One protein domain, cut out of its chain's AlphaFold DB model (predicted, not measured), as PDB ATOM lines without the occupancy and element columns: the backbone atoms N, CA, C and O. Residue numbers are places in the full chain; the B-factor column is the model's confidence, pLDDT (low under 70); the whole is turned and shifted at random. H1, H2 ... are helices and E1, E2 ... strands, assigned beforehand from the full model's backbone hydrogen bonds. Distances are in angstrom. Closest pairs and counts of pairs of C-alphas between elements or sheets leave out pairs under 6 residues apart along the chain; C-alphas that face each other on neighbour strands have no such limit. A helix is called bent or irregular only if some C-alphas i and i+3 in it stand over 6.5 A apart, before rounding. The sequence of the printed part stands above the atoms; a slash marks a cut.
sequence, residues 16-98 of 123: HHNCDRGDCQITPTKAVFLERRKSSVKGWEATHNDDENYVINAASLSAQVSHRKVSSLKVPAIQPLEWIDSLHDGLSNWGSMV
ATOM      1  N   HIS A  16     -18.218  18.470  12.614       89.44
ATOM      2  CA  HIS A  16     -18.366  17.256  13.405       89.44
ATOM      3  C   HIS A  16     -16.975  16.684  13.637       89.44
ATOM      4  O   HIS A  16     -16.154  16.693  12.722       89.44
ATOM      5  N   HIS A  17     -16.694  16.210  14.846       89.81
ATOM      6  CA  HIS A  17     -15.417  15.562  15.128       89.81
ATOM      7  C   HIS A  17     -15.289  14.272  14.310       89.81
ATOM      8  O   HIS A  17     -16.260  13.526  14.151       89.81
ATOM      9  N   ASN A  18     -14.105  14.022  13.761       91.31
ATOM     10  CA  ASN A  18     -13.797  12.784  13.066       91.31
ATOM     11  C   ASN A  18     -13.261  11.764  14.075       91.31
ATOM     12  O   ASN A  18     -12.054  11.551  14.182       91.31
ATOM     13  N   CYS A  19     -14.186  11.133  14.797       90.00
ATOM     14  CA  CYS A  19     -13.866  10.194  15.869       90.00
ATOM     15  C   CYS A  19     -13.018   8.993  15.428       90.00
ATOM     16  O   CYS A  19     -12.278   8.460  16.246       90.00
ATOM     17  N   ASP A  20     -13.124   8.584  14.160       89.69
ATOM     18  CA  ASP A  20     -12.335   7.488  13.586       89.69
ATOM     19  C   ASP A  20     -10.847   7.856  13.503       89.69
ATOM     20  O   ASP A  20      -9.984   7.102  13.942       89.69
ATOM     21  N   ARG A  21     -10.538   9.064  13.015       90.94
ATOM     22  CA  ARG A  21      -9.149   9.545  12.935       90.94
ATOM     23  C   ARG A  21      -8.593  10.039  14.259       90.94
ATOM     24  O   ARG A  21      -7.385   9.970  14.449       90.94
ATOM     25  N   GLY A  22      -9.457  10.546  15.130       88.94
ATOM     26  CA  GLY A  22      -9.052  11.041  16.438       88.94
ATOM     27  C   GLY A  22      -8.982   9.988  17.531       88.94
ATOM     28  O   GLY A  22      -8.873  10.354  18.697       88.94
ATOM     29  N   ASP A  23      -9.082   8.702  17.171       90.44
ATOM     30  CA  ASP A  23      -9.010   7.563  18.094       90.44
ATOM     31  C   ASP A  23      -9.929   7.741  19.317       90.44
ATOM     32  O   ASP A  23      -9.559   7.503  20.469       90.44
ATOM     33  N   CYS A  24     -11.135   8.263  19.077       92.19
ATOM     34  CA  CYS A  24     -12.065   8.633  20.136       92.19
ATOM     35  C   CYS A  24     -12.660   7.398  20.807       92.19
ATOM     36  O   CYS A  24     -13.072   6.437  20.156       92.19
ATOM     37  N   GLN A  25     -12.812   7.461  22.128       92.31
ATOM     38  CA  GLN A  25     -13.377   6.351  22.888       92.31
ATOM     39  C   GLN A  25     -14.897   6.440  22.943       92.31
ATOM     40  O   GLN A  25     -15.450   7.416  23.444       92.31
ATOM     41  N   ILE A  26     -15.583   5.390  22.495       91.00
ATOM     42  CA  ILE A  26     -17.032   5.256  22.664       91.00
ATOM     43  C   ILE A  26     -17.282   4.356  23.873       91.00
ATOM     44  O   ILE A  26     -16.937   3.174  23.860       91.00
ATOM     45  N   THR A  27     -17.881   4.905  24.930       91.38
ATOM     46  CA  THR A  27     -18.139   4.156  26.169       91.38
ATOM     47  C   THR A  27     -19.572   4.343  26.671       91.38
ATOM     48  O   THR A  27     -20.200   5.373  26.418       91.38
ATOM     49  N   PRO A  28     -20.135   3.348  27.380       89.25
ATOM     50  CA  PRO A  28     -21.466   3.449  27.958       89.25
ATOM     51  C   PRO A  28     -21.402   4.211  29.289       89.25
ATOM     52  O   PRO A  28     -21.093   3.648  30.347       89.25
ATOM     53  N   THR A  29     -21.714   5.502  29.262       82.94
ATOM     54  CA  THR A  29     -21.507   6.419  30.399       82.94
ATOM     55  C   THR A  29     -22.817   6.793  31.085       82.94
ATOM     56  O   THR A  29     -22.937   6.675  32.310       82.94
ATOM     57  N   LYS A  30     -23.831   7.195  30.315       80.44
ATOM     58  CA  LYS A  30     -25.032   7.860  30.832       80.44
ATOM     59  C   LYS A  30     -26.248   6.948  30.814       80.44
ATOM     60  O   LYS A  30     -26.471   6.221  29.861       80.44
ATOM     61  N   ALA A  31     -27.081   6.994  31.850       83.56
ATOM     62  CA  ALA A  31     -28.354   6.273  31.827       83.56
ATOM     63  C   ALA A  31     -29.290   6.881  30.767       83.56
ATOM     64  O   ALA A  31     -29.522   8.094  30.777       83.56
ATOM     65  N   VAL A  32     -29.845   6.049  29.881       86.56
ATOM     66  CA  VAL A  32     -30.847   6.499  28.904       86.56
ATOM     67  C   VAL A  32     -32.210   6.557  29.577       86.56
ATOM     68  O   VAL A  32     -32.551   5.695  30.388       86.56
ATOM     69  N   PHE A  33     -33.009   7.564  29.238       84.62
ATOM     70  CA  PHE A  33     -34.420   7.584  29.603       84.62
ATOM     71  C   PHE A  33     -35.237   6.988  28.460       84.62
ATOM     72  O   PHE A  33     -35.316   7.575  27.385       84.62
ATOM     73  N   LEU A  34     -35.851   5.834  28.706       83.06
ATOM     74  CA  LEU A  34     -36.826   5.226  27.802       83.06
ATOM     75  C   LEU A  34     -38.210   5.489  28.389       83.06
ATOM     76  O   LEU A  34     -38.438   5.226  29.568       83.06
ATOM     77  N   GLU A  35     -39.105   6.093  27.606       87.56
ATOM     78  CA  GLU A  35     -40.472   6.428  28.049       87.56
ATOM     79  C   GLU A  35     -40.519   7.221  29.372       87.56
ATOM     80  O   GLU A  35     -41.355   6.990  30.244       87.56
ATOM     81  N   ARG A  36     -39.589   8.171  29.543       87.06
ATOM     82  CA  ARG A  36     -39.424   8.986  30.767       87.06
ATOM     83  C   ARG A  36     -39.025   8.193  32.022       87.06
ATOM     84  O   ARG A  36     -38.973   8.771  33.105       87.06
ATOM     85  N   ARG A  37     -38.684   6.907  31.905       85.00
ATOM     86  CA  ARG A  37     -38.126   6.087  32.989       85.00
ATOM     87  C   ARG A  37     -36.630   5.890  32.787       85.00
ATOM     88  O   ARG A  37     -36.165   5.680  31.670       85.00
ATOM     89  N   LYS A  38     -35.869   5.963  33.880       85.88
ATOM     90  CA  LYS A  38     -34.425   5.707  33.857       85.88
ATOM     91  C   LYS A  38     -34.193   4.231  33.524       85.88
ATOM     92  O   LYS A  38     -34.631   3.362  34.273       85.88
ATOM     93  N   SER A  39     -33.523   3.965  32.409       85.81
ATOM     94  CA  SER A  39     -33.160   2.617  31.982       85.81
ATOM     95  C   SER A  39     -31.887   2.144  32.686       85.81
ATOM     96  O   SER A  39     -31.032   2.948  33.071       85.81
ATOM     97  N   SER A  40     -31.752   0.825  32.836       83.44
ATOM     98  CA  SER A  40     -30.486   0.169  33.180       83.44
ATOM     99  C   SER A  40     -29.519   0.136  31.993       83.44
ATOM    100  O   SER A  40     -28.310   0.023  32.193       83.44
ATOM    101  N   VAL A  41     -30.036   0.277  30.766       84.00
ATOM    102  CA  VAL A  41     -29.233   0.427  29.552       84.00
ATOM    103  C   VAL A  41     -28.614   1.820  29.542       84.00
ATOM    104  O   VAL A  41     -29.305   2.840  29.649       84.00
ATOM    105  N   LYS A  42     -27.289   1.855  29.420       85.88
ATOM    106  CA  LYS A  42     -26.537   3.095  29.264       85.88
ATOM    107  C   LYS A  42     -26.443   3.482  27.791       85.88
ATOM    108  O   LYS A  42     -26.353   2.625  26.918       85.88
ATOM    109  N   GLY A  43     -26.466   4.782  27.548       85.50
ATOM    110  CA  GLY A  43     -26.214   5.389  26.260       85.50
ATOM    111  C   GLY A  43     -24.720   5.394  26.013       85.50
ATOM    112  O   GLY A  43     -23.931   5.624  26.933       85.50
ATOM    113  N   TRP A  44     -24.363   5.109  24.771       88.00
ATOM    114  CA  TRP A  44     -23.002   5.230  24.291       88.00
ATOM    115  C   TRP A  44     -22.703   6.705  24.038       88.00
ATOM    116  O   TRP A  44     -23.447   7.375  23.321       88.00
ATOM    117  N   GLU A  45     -21.635   7.210  24.641       89.44
ATOM    118  CA  GLU A  45     -21.130   8.563  24.419       89.44
ATOM    119  C   GLU A  45     -19.691   8.474  23.904       89.44
ATOM    120  O   GLU A  45     -18.910   7.620  24.338       89.44
ATOM    121  N   ALA A  46     -19.349   9.349  22.960       89.62
ATOM    122  CA  ALA A  46     -17.985   9.506  22.478       89.62
ATOM    123  C   ALA A  46     -17.229  10.486  23.383       89.62
ATOM    124  O   ALA A  46     -17.721  11.575  23.681       89.62
ATOM    125  N   THR A  47     -16.026  10.106  23.797       91.12
ATOM    126  CA  THR A  47     -15.039  10.996  24.414       91.12
ATOM    127  C   THR A  47     -14.042  11.389  23.335       91.12
ATOM    128  O   THR A  47     -13.347  10.524  22.799       91.12
ATOM    129  N   HIS A  48     -14.025  12.675  22.980       91.81
ATOM    130  CA  HIS A  48     -13.114  13.203  21.970       91.81
ATOM    131  C   HIS A  48     -11.698  13.302  22.536       91.81
ATOM    132  O   HIS A  48     -11.509  13.885  23.603       91.81
ATOM    133  N   ASN A  49     -10.730  12.717  21.832       90.06
ATOM    134  CA  ASN A  49      -9.342  12.612  22.294       90.06
ATOM    135  C   ASN A  49      -8.394  13.616  21.621       90.06
ATOM    136  O   ASN A  49      -7.234  13.709  22.013       90.06
ATOM    137  N   ASP A  50      -8.885  14.385  20.648       90.19
ATOM    138  CA  ASP A  50      -8.145  15.475  20.022       90.19
ATOM    139  C   ASP A  50      -9.053  16.653  19.654       90.19
ATOM    140  O   ASP A  50     -10.279  16.524  19.615       90.19
ATOM    141  N   ASP A  51      -8.401  17.770  19.322       89.38
ATOM    142  CA  ASP A  51      -9.013  18.992  18.798       89.38
ATOM    143  C   ASP A  51      -8.494  19.321  17.380       89.38
ATOM    144  O   ASP A  51      -8.416  20.486  16.982       89.38
ATOM    145  N   GLU A  52      -8.109  18.307  16.599       88.75
ATOM    146  CA  GLU A  52      -7.484  18.493  15.278       88.75
ATOM    147  C   GLU A  52      -8.291  17.859  14.141       88.75
ATOM    148  O   GLU A  52      -8.322  18.379  13.020       88.75
ATOM    149  N   ASN A  53      -8.985  16.754  14.410       88.06
ATOM    150  CA  ASN A  53      -9.630  15.959  13.378       88.06
ATOM    151  C   ASN A  53     -11.124  16.277  13.286       88.06
ATOM    152  O   ASN A  53     -11.940  15.759  14.043       88.06
ATOM    153  N   TYR A  54     -11.509  17.078  12.289       89.06
ATOM    154  CA  TYR A  54     -12.911  17.438  12.045       89.06
ATOM    155  C   TYR A  54     -13.347  17.207  10.598       89.06
ATOM    156  O   TYR A  54     -12.597  17.405   9.643       89.06
ATOM    157  N   VAL A  55     -14.618  16.846  10.443       89.50
ATOM    158  CA  VAL A  55     -15.352  16.831   9.180       89.50
ATOM    159  C   VAL A  55     -16.162  18.120   9.071       89.50
ATOM    160  O   VAL A  55     -16.994  18.434   9.926       89.50
ATOM    161  N   ILE A  56     -15.937  18.867   7.992       88.06
ATOM    162  CA  ILE A  56     -16.622  20.132   7.704       88.06
ATOM    163  C   ILE A  56     -17.454  19.963   6.436       88.06
ATOM    164  O   ILE A  56     -16.964  19.484   5.415       88.06
ATOM    165  N   ASN A  57     -18.714  20.404   6.469       84.31
ATOM    166  CA  ASN A  57     -19.554  20.408   5.273       84.31
ATOM    167  C   ASN A  57     -19.138  21.552   4.330       84.31
ATOM    168  O   ASN A  57     -19.532  22.700   4.525       84.31
ATOM    169  N   ALA A  58     -18.367  21.251   3.288       79.19
ATOM    170  CA  ALA A  58     -17.925  22.233   2.295       79.19
ATOM    171  C   ALA A  58     -19.062  22.866   1.467       79.19
ATOM    172  O   ALA A  58     -18.900  23.961   0.919       79.19
ATOM    173  N   ALA A  59     -20.207  22.184   1.388       79.38
ATOM    174  CA  ALA A  59     -21.416  22.609   0.689       79.38
ATOM    175  C   ALA A  59     -22.469  23.196   1.648       79.38
ATOM    176  O   ALA A  59     -23.658  23.208   1.335       79.38
ATOM    177  N   SER A  60     -22.049  23.674   2.826       81.56
ATOM    178  CA  SER A  60     -22.962  24.302   3.781       81.56
ATOM    179  C   SER A  60     -23.741  25.450   3.132       81.56
ATOM    180  O   SER A  60     -23.158  26.356   2.539       81.56
ATOM    181  N   LEU A  61     -25.069  25.431   3.276       79.25
ATOM    182  CA  LEU A  61     -25.944  26.490   2.760       79.25
ATOM    183  C   LEU A  61     -25.729  27.824   3.494       79.25
ATOM    184  O   LEU A  61     -25.978  28.893   2.939       79.25
ATOM    185  N   SER A  62     -25.213  27.776   4.725       81.69
ATOM    186  CA  SER A  62     -24.790  28.940   5.501       81.69
ATOM    187  C   SER A  62     -23.263  29.037   5.551       81.69
ATOM    188  O   SER A  62     -22.560  28.028   5.583       81.69
ATOM    189  N   ALA A  63     -22.736  30.265   5.551       82.12
ATOM    190  CA  ALA A  63     -21.300  30.543   5.680       82.12
ATOM    191  C   ALA A  63     -20.389  29.734   4.720       82.12
ATOM    192  O   ALA A  63     -19.244  29.433   5.059       82.12
ATOM    193  N   GLN A  64     -20.873  29.409   3.512       82.12
ATOM    194  CA  GLN A  64     -20.178  28.553   2.533       82.12
ATOM    195  C   GLN A  64     -18.739  29.002   2.238       82.12
ATOM    196  O   GLN A  64     -17.823  28.179   2.252       82.12
ATOM    197  N   VAL A  65     -18.503  30.306   2.051       82.38
ATOM    198  CA  VAL A  65     -17.149  30.860   1.872       82.38
ATOM    199  C   VAL A  65     -16.236  30.489   3.042       82.38
ATOM    200  O   VAL A  65     -15.087  30.113   2.827       82.38
ATOM    201  N   SER A  66     -16.731  30.574   4.276       85.19
ATOM    202  CA  SER A  66     -15.947  30.265   5.472       85.19
ATOM    203  C   SER A  66     -15.688  28.770   5.614       85.19
ATOM    204  O   SER A  66     -14.554  28.390   5.880       85.19
ATOM    205  N   HIS A  67     -16.683  27.920   5.342       86.88
ATOM    206  CA  HIS A  67     -16.502  26.465   5.301       86.88
ATOM    207  C   HIS A  67     -15.424  26.054   4.285       86.88
ATOM    208  O   HIS A  67     -14.537  25.262   4.608       86.88
ATOM    209  N   ARG A  68     -15.445  26.644   3.081       84.50
ATOM    210  CA  ARG A  68     -14.423  26.405   2.047       84.50
ATOM    211  C   ARG A  68     -13.043  26.895   2.477       84.50
ATOM    212  O   ARG A  68     -12.074  26.161   2.316       84.50
ATOM    213  N   LYS A  69     -12.959  28.102   3.051       84.94
ATOM    214  CA  LYS A  69     -11.703  28.682   3.555       84.94
ATOM    215  C   LYS A  69     -11.072  27.822   4.647       84.94
ATOM    216  O   LYS A  69      -9.896  27.506   4.536       84.94
ATOM    217  N   VAL A  70     -11.844  27.428   5.661       84.69
ATOM    218  CA  VAL A  70     -11.352  26.587   6.767       84.69
ATOM    219  C   VAL A  70     -10.905  25.219   6.251       84.69
ATOM    220  O   VAL A  70      -9.855  24.730   6.644       84.69
ATOM    221  N   SER A  71     -11.636  24.646   5.293       84.31
ATOM    222  CA  SER A  71     -11.276  23.361   4.675       84.31
ATOM    223  C   SER A  71     -10.130  23.466   3.657       84.31
ATOM    224  O   SER A  71      -9.791  22.474   3.017       84.31
ATOM    225  N   SER A  72      -9.564  24.661   3.441       85.06
ATOM    226  CA  SER A  72      -8.576  24.940   2.388       85.06
ATOM    227  C   SER A  72      -9.008  24.472   0.987       85.06
ATOM    228  O   SER A  72      -8.179  24.172   0.126       85.06
ATOM    229  N   LEU A  73     -10.321  24.425   0.734       84.00
ATOM    230  CA  LEU A  73     -10.885  23.955  -0.525       84.00
ATOM    231  C   LEU A  73     -10.822  25.056  -1.577       84.00
ATOM    232  O   LEU A  73     -11.483  26.093  -1.476       84.00
ATOM    233  N   LYS A  74     -10.052  24.794  -2.633       81.56
ATOM    234  CA  LYS A  74     -10.013  25.634  -3.828       81.56
ATOM    235  C   LYS A  74     -11.168  25.238  -4.737       81.56
ATOM    236  O   LYS A  74     -11.078  24.252  -5.459       81.56
ATOM    237  N   VAL A  75     -12.252  26.006  -4.693       80.56
ATOM    238  CA  VAL A  75     -13.338  25.867  -5.668       80.56
ATOM    239  C   VAL A  75     -13.054  26.834  -6.817       80.56
ATOM    240  O   VAL A  75     -13.022  28.042  -6.563       80.56
ATOM    241  N   PRO A  76     -12.794  26.344  -8.042       84.06
ATOM    242  CA  PRO A  76     -12.571  27.216  -9.186       84.06
ATOM    243  C   PRO A  76     -13.815  28.064  -9.465       84.06
ATOM    244  O   PRO A  76     -14.943  27.681  -9.144       84.06
ATOM    245  N   ALA A  77     -13.600  29.243 -10.044       83.88
ATOM    246  CA  ALA A  77     -14.701  30.077 -10.493       83.88
ATOM    247  C   ALA A  77     -15.385  29.400 -11.685       83.88
ATOM    248  O   ALA A  77     -14.774  29.258 -12.743       83.88
ATOM    249  N   ILE A  78     -16.644  29.008 -11.491       87.69
ATOM    250  CA  ILE A  78     -17.490  28.452 -12.548       87.69
ATOM    251  C   ILE A  78     -17.796  29.574 -13.542       87.69
ATOM    252  O   ILE A  78     -18.283  30.640 -13.150       87.69
ATOM    253  N   GLN A  79     -17.487  29.347 -14.814       93.31
ATOM    254  CA  GLN A  79     -17.739  30.298 -15.888       93.31
ATOM    255  C   GLN A  79     -19.239  30.396 -16.199       93.31
ATOM    256  O   GLN A  79     -19.983  29.438 -15.990       93.31
ATOM    257  N   PRO A  80     -19.716  31.530 -16.743       93.50
ATOM    258  CA  PRO A  80     -21.134  31.697 -17.061       93.50
ATOM    259  C   PRO A  80     -21.702  30.616 -17.991       93.50
ATOM    260  O   PRO A  80     -22.839  30.195 -17.802       93.50
ATOM    261  N   LEU A  81     -20.918  30.145 -18.966       94.38
ATOM    262  CA  LEU A  81     -21.344  29.074 -19.873       94.38
ATOM    263  C   LEU A  81     -21.460  27.726 -19.152       94.38
ATOM    264  O   LEU A  81     -22.456  27.041 -19.326       94.38
ATOM    265  N   GLU A  82     -20.527  27.409 -18.251       91.88
ATOM    266  CA  GLU A  82     -20.580  26.176 -17.453       91.88
ATOM    267  C   GLU A  82     -21.823  26.131 -16.548       91.88
ATOM    268  O   GLU A  82     -22.391  25.062 -16.319       91.88
ATOM    269  N   TRP A  83     -22.288  27.287 -16.059       91.56
ATOM    270  CA  TRP A  83     -23.568  27.385 -15.350       91.56
ATOM    271  C   TRP A  83     -24.758  27.056 -16.250       91.56
ATOM    272  O   TRP A  83     -25.667  26.349 -15.818       91.56
ATOM    273  N   ILE A  84     -24.765  27.575 -17.479       93.94
ATOM    274  CA  ILE A  84     -25.835  27.331 -18.453       93.94
ATOM    275  C   ILE A  84     -25.869  25.851 -18.835       93.94
ATOM    276  O   ILE A  84     -26.939  25.245 -18.808       93.94
ATOM    277  N   ASP A  85     -24.709  25.262 -19.116       94.44
ATOM    278  CA  ASP A  85     -24.577  23.840 -19.440       94.44
ATOM    279  C   ASP A  85     -25.079  22.977 -18.275       94.44
ATOM    280  O   ASP A  85     -25.955  22.133 -18.456       94.44
ATOM    281  N   SER A  86     -24.657  23.290 -17.044       90.75
ATOM    282  CA  SER A  86     -25.107  22.580 -15.837       90.75
ATOM    283  C   SER A  86     -26.627  22.651 -15.625       90.75
ATOM    284  O   SER A  86     -27.235  21.685 -15.159       90.75
ATOM    285  N   LEU A  87     -27.260  23.787 -15.943       92.00
ATOM    286  CA  LEU A  87     -28.714  23.945 -15.845       92.00
ATOM    287  C   LEU A  87     -29.447  23.110 -16.900       92.00
ATOM    288  O   LEU A  87     -30.445  22.466 -16.571       92.00
ATOM    289  N   HIS A  88     -28.960  23.102 -18.144       93.50
ATOM    290  CA  HIS A  88     -29.530  22.276 -19.207       93.50
ATOM    291  C   HIS A  88     -29.387  20.782 -18.904       93.50
ATOM    292  O   HIS A  88     -30.367  20.044 -19.016       93.50
ATOM    293  N   ASP A  89     -28.209  20.354 -18.447       91.06
ATOM    294  CA  ASP A  89     -27.939  18.968 -18.061       91.06
ATOM    295  C   ASP A  89     -28.829  18.537 -16.894       91.06
ATOM    296  O   ASP A  89     -29.465  17.481 -16.933       91.06
ATOM    297  N   GLY A  90     -28.933  19.382 -15.864       88.75
ATOM    298  CA  GLY A  90     -29.805  19.145 -14.719       88.75
ATOM    299  C   GLY A  90     -31.271  18.999 -15.128       88.75
ATOM    300  O   GLY A  90     -31.940  18.061 -14.692       88.75
ATOM    301  N   LEU A  91     -31.764  19.885 -16.001       88.81
ATOM    302  CA  LEU A  91     -33.138  19.844 -16.500       88.81
ATOM    303  C   LEU A  91     -33.409  18.601 -17.356       88.81
ATOM    304  O   LEU A  91     -34.454  17.973 -17.193       88.81
ATOM    305  N   SER A  92     -32.479  18.231 -18.240       87.81
ATOM    306  CA  SER A  92     -32.596  17.033 -19.076       87.81
ATOM    307  C   SER A  92     -32.663  15.765 -18.220       87.81
ATOM    308  O   SER A  92     -33.587  14.960 -18.359       87.81
ATOM    309  N   ASN A  93     -31.755  15.645 -17.246       86.31
ATOM    310  CA  ASN A  93     -31.723  14.520 -16.317       86.31
ATOM    311  C   ASN A  93     -32.995  14.452 -15.464       86.31
ATOM    312  O   ASN A  93     -33.590  13.382 -15.337       86.31
ATOM    313  N   TRP A  94     -33.462  15.585 -14.935       82.25
ATOM    314  CA  TRP A  94     -34.694  15.636 -14.148       82.25
ATOM    315  C   TRP A  94     -35.926  15.276 -14.985       82.25
ATOM    316  O   TRP A  94     -36.766  14.490 -14.552       82.25
ATOM    317  N   GLY A  95     -36.032  15.818 -16.200       76.56
ATOM    318  CA  GLY A  95     -37.142  15.553 -17.119       76.56
ATOM    319  C   GLY A  95     -37.175  14.116 -17.647       76.56
ATOM    320  O   GLY A  95     -38.236  13.630 -18.029       76.56
ATOM    321  N   SER A  96     -36.035  13.421 -17.634       70.00
ATOM    322  CA  SER A  96     -35.934  12.012 -18.024       70.00
ATOM    323  C   SER A  96     -36.397  11.030 -16.935       70.00
ATOM    324  O   SER A  96     -36.655   9.863 -17.237       70.00
ATOM    325  N   MET A  97     -36.560  11.486 -15.682       59.84
ATOM    326  CA  MET A  97     -37.124  10.678 -14.597       59.84
ATOM    327  C   MET A  97     -38.645  10.547 -14.746       59.84
ATOM    328  O   MET A  97     -39.430  11.173 -14.036       59.84
ATOM    329  N   VAL A  98     -39.080   9.665 -15.644       57.94
ATOM    330  CA  VAL A  98     -40.434   9.110 -15.592       57.94
ATOM    331  C   VAL A  98     -40.438   8.074 -14.473       57.94
ATOM    332  O   VAL A  98     -40.054   6.927 -14.680       57.94
TER     333      VAL A  98
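Overview. This is residues 16 to 98 of the 123 residues of an uncharacterized protein of Puccinia graminis f. sp. tritici (strain CRL 75-36-700-3 / race SCCL) (UniProt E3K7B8). The model is an open, flat arch without a packed core: a long, bent two-stranded hairpin of E1 and E2 makes one leg, and the single helix H2 makes the other. The thin middle between them holds the short strand E3 and the short helix H1, and H2 sticks out free of the rest. The printed part has 83 residues, with three named strands and then two named helices in the order E1, E2, E3, H1, H2; the sheet, E1 - E2, is antiparallel and the class is mixed, helices and strands. The whole is extended, with a radius of gyration of the C-alphas of 21.7 A and spans of 60 by 38 by 20 A.

Arrangement. E1, residues 25 to 34, and E2, residues 37 to 47, form an antiparallel hairpin with 155 degrees between their directions. N 27 and O 45 are 3.0 A apart and N 39 and O 32 are 2.8 A apart, both within hydrogen-bond range. E1 bends by 58 degrees at residue 31 and E2 by 78 degrees at residue 40. E3, residues 54 to 56, pairs with no named strand, but residues 54 to 55 of it pair antiparallel with residues 16 to 17. The closest C-alphas of E3 and H1, residues 64 to 70, are those of Ile 56 and His 67, 6.8 A apart. H2, residues 80 to 96, is apart from E1, E2, E3 and H1. In H1 and H2 every O i to N i+4 pair is within hydrogen-bond range.

Along the chain. E1 begins at C-alpha 25 (-13.377, 6.351, 22.888) and is 24.0 A long; E2 is 25.1 A, E3 6.3 A and H1 10.0 A. H2, 24.6 A long, ends at C-alpha 96 (-35.934, 12.012, -18.024).

Size, cuts and confidence. The C-alphas farthest apart, those of Ser 40 and Leu 81, are 61.1 A apart. The printed part has no cut, and no link is long. Residues 97 to 98 have pLDDT under 70.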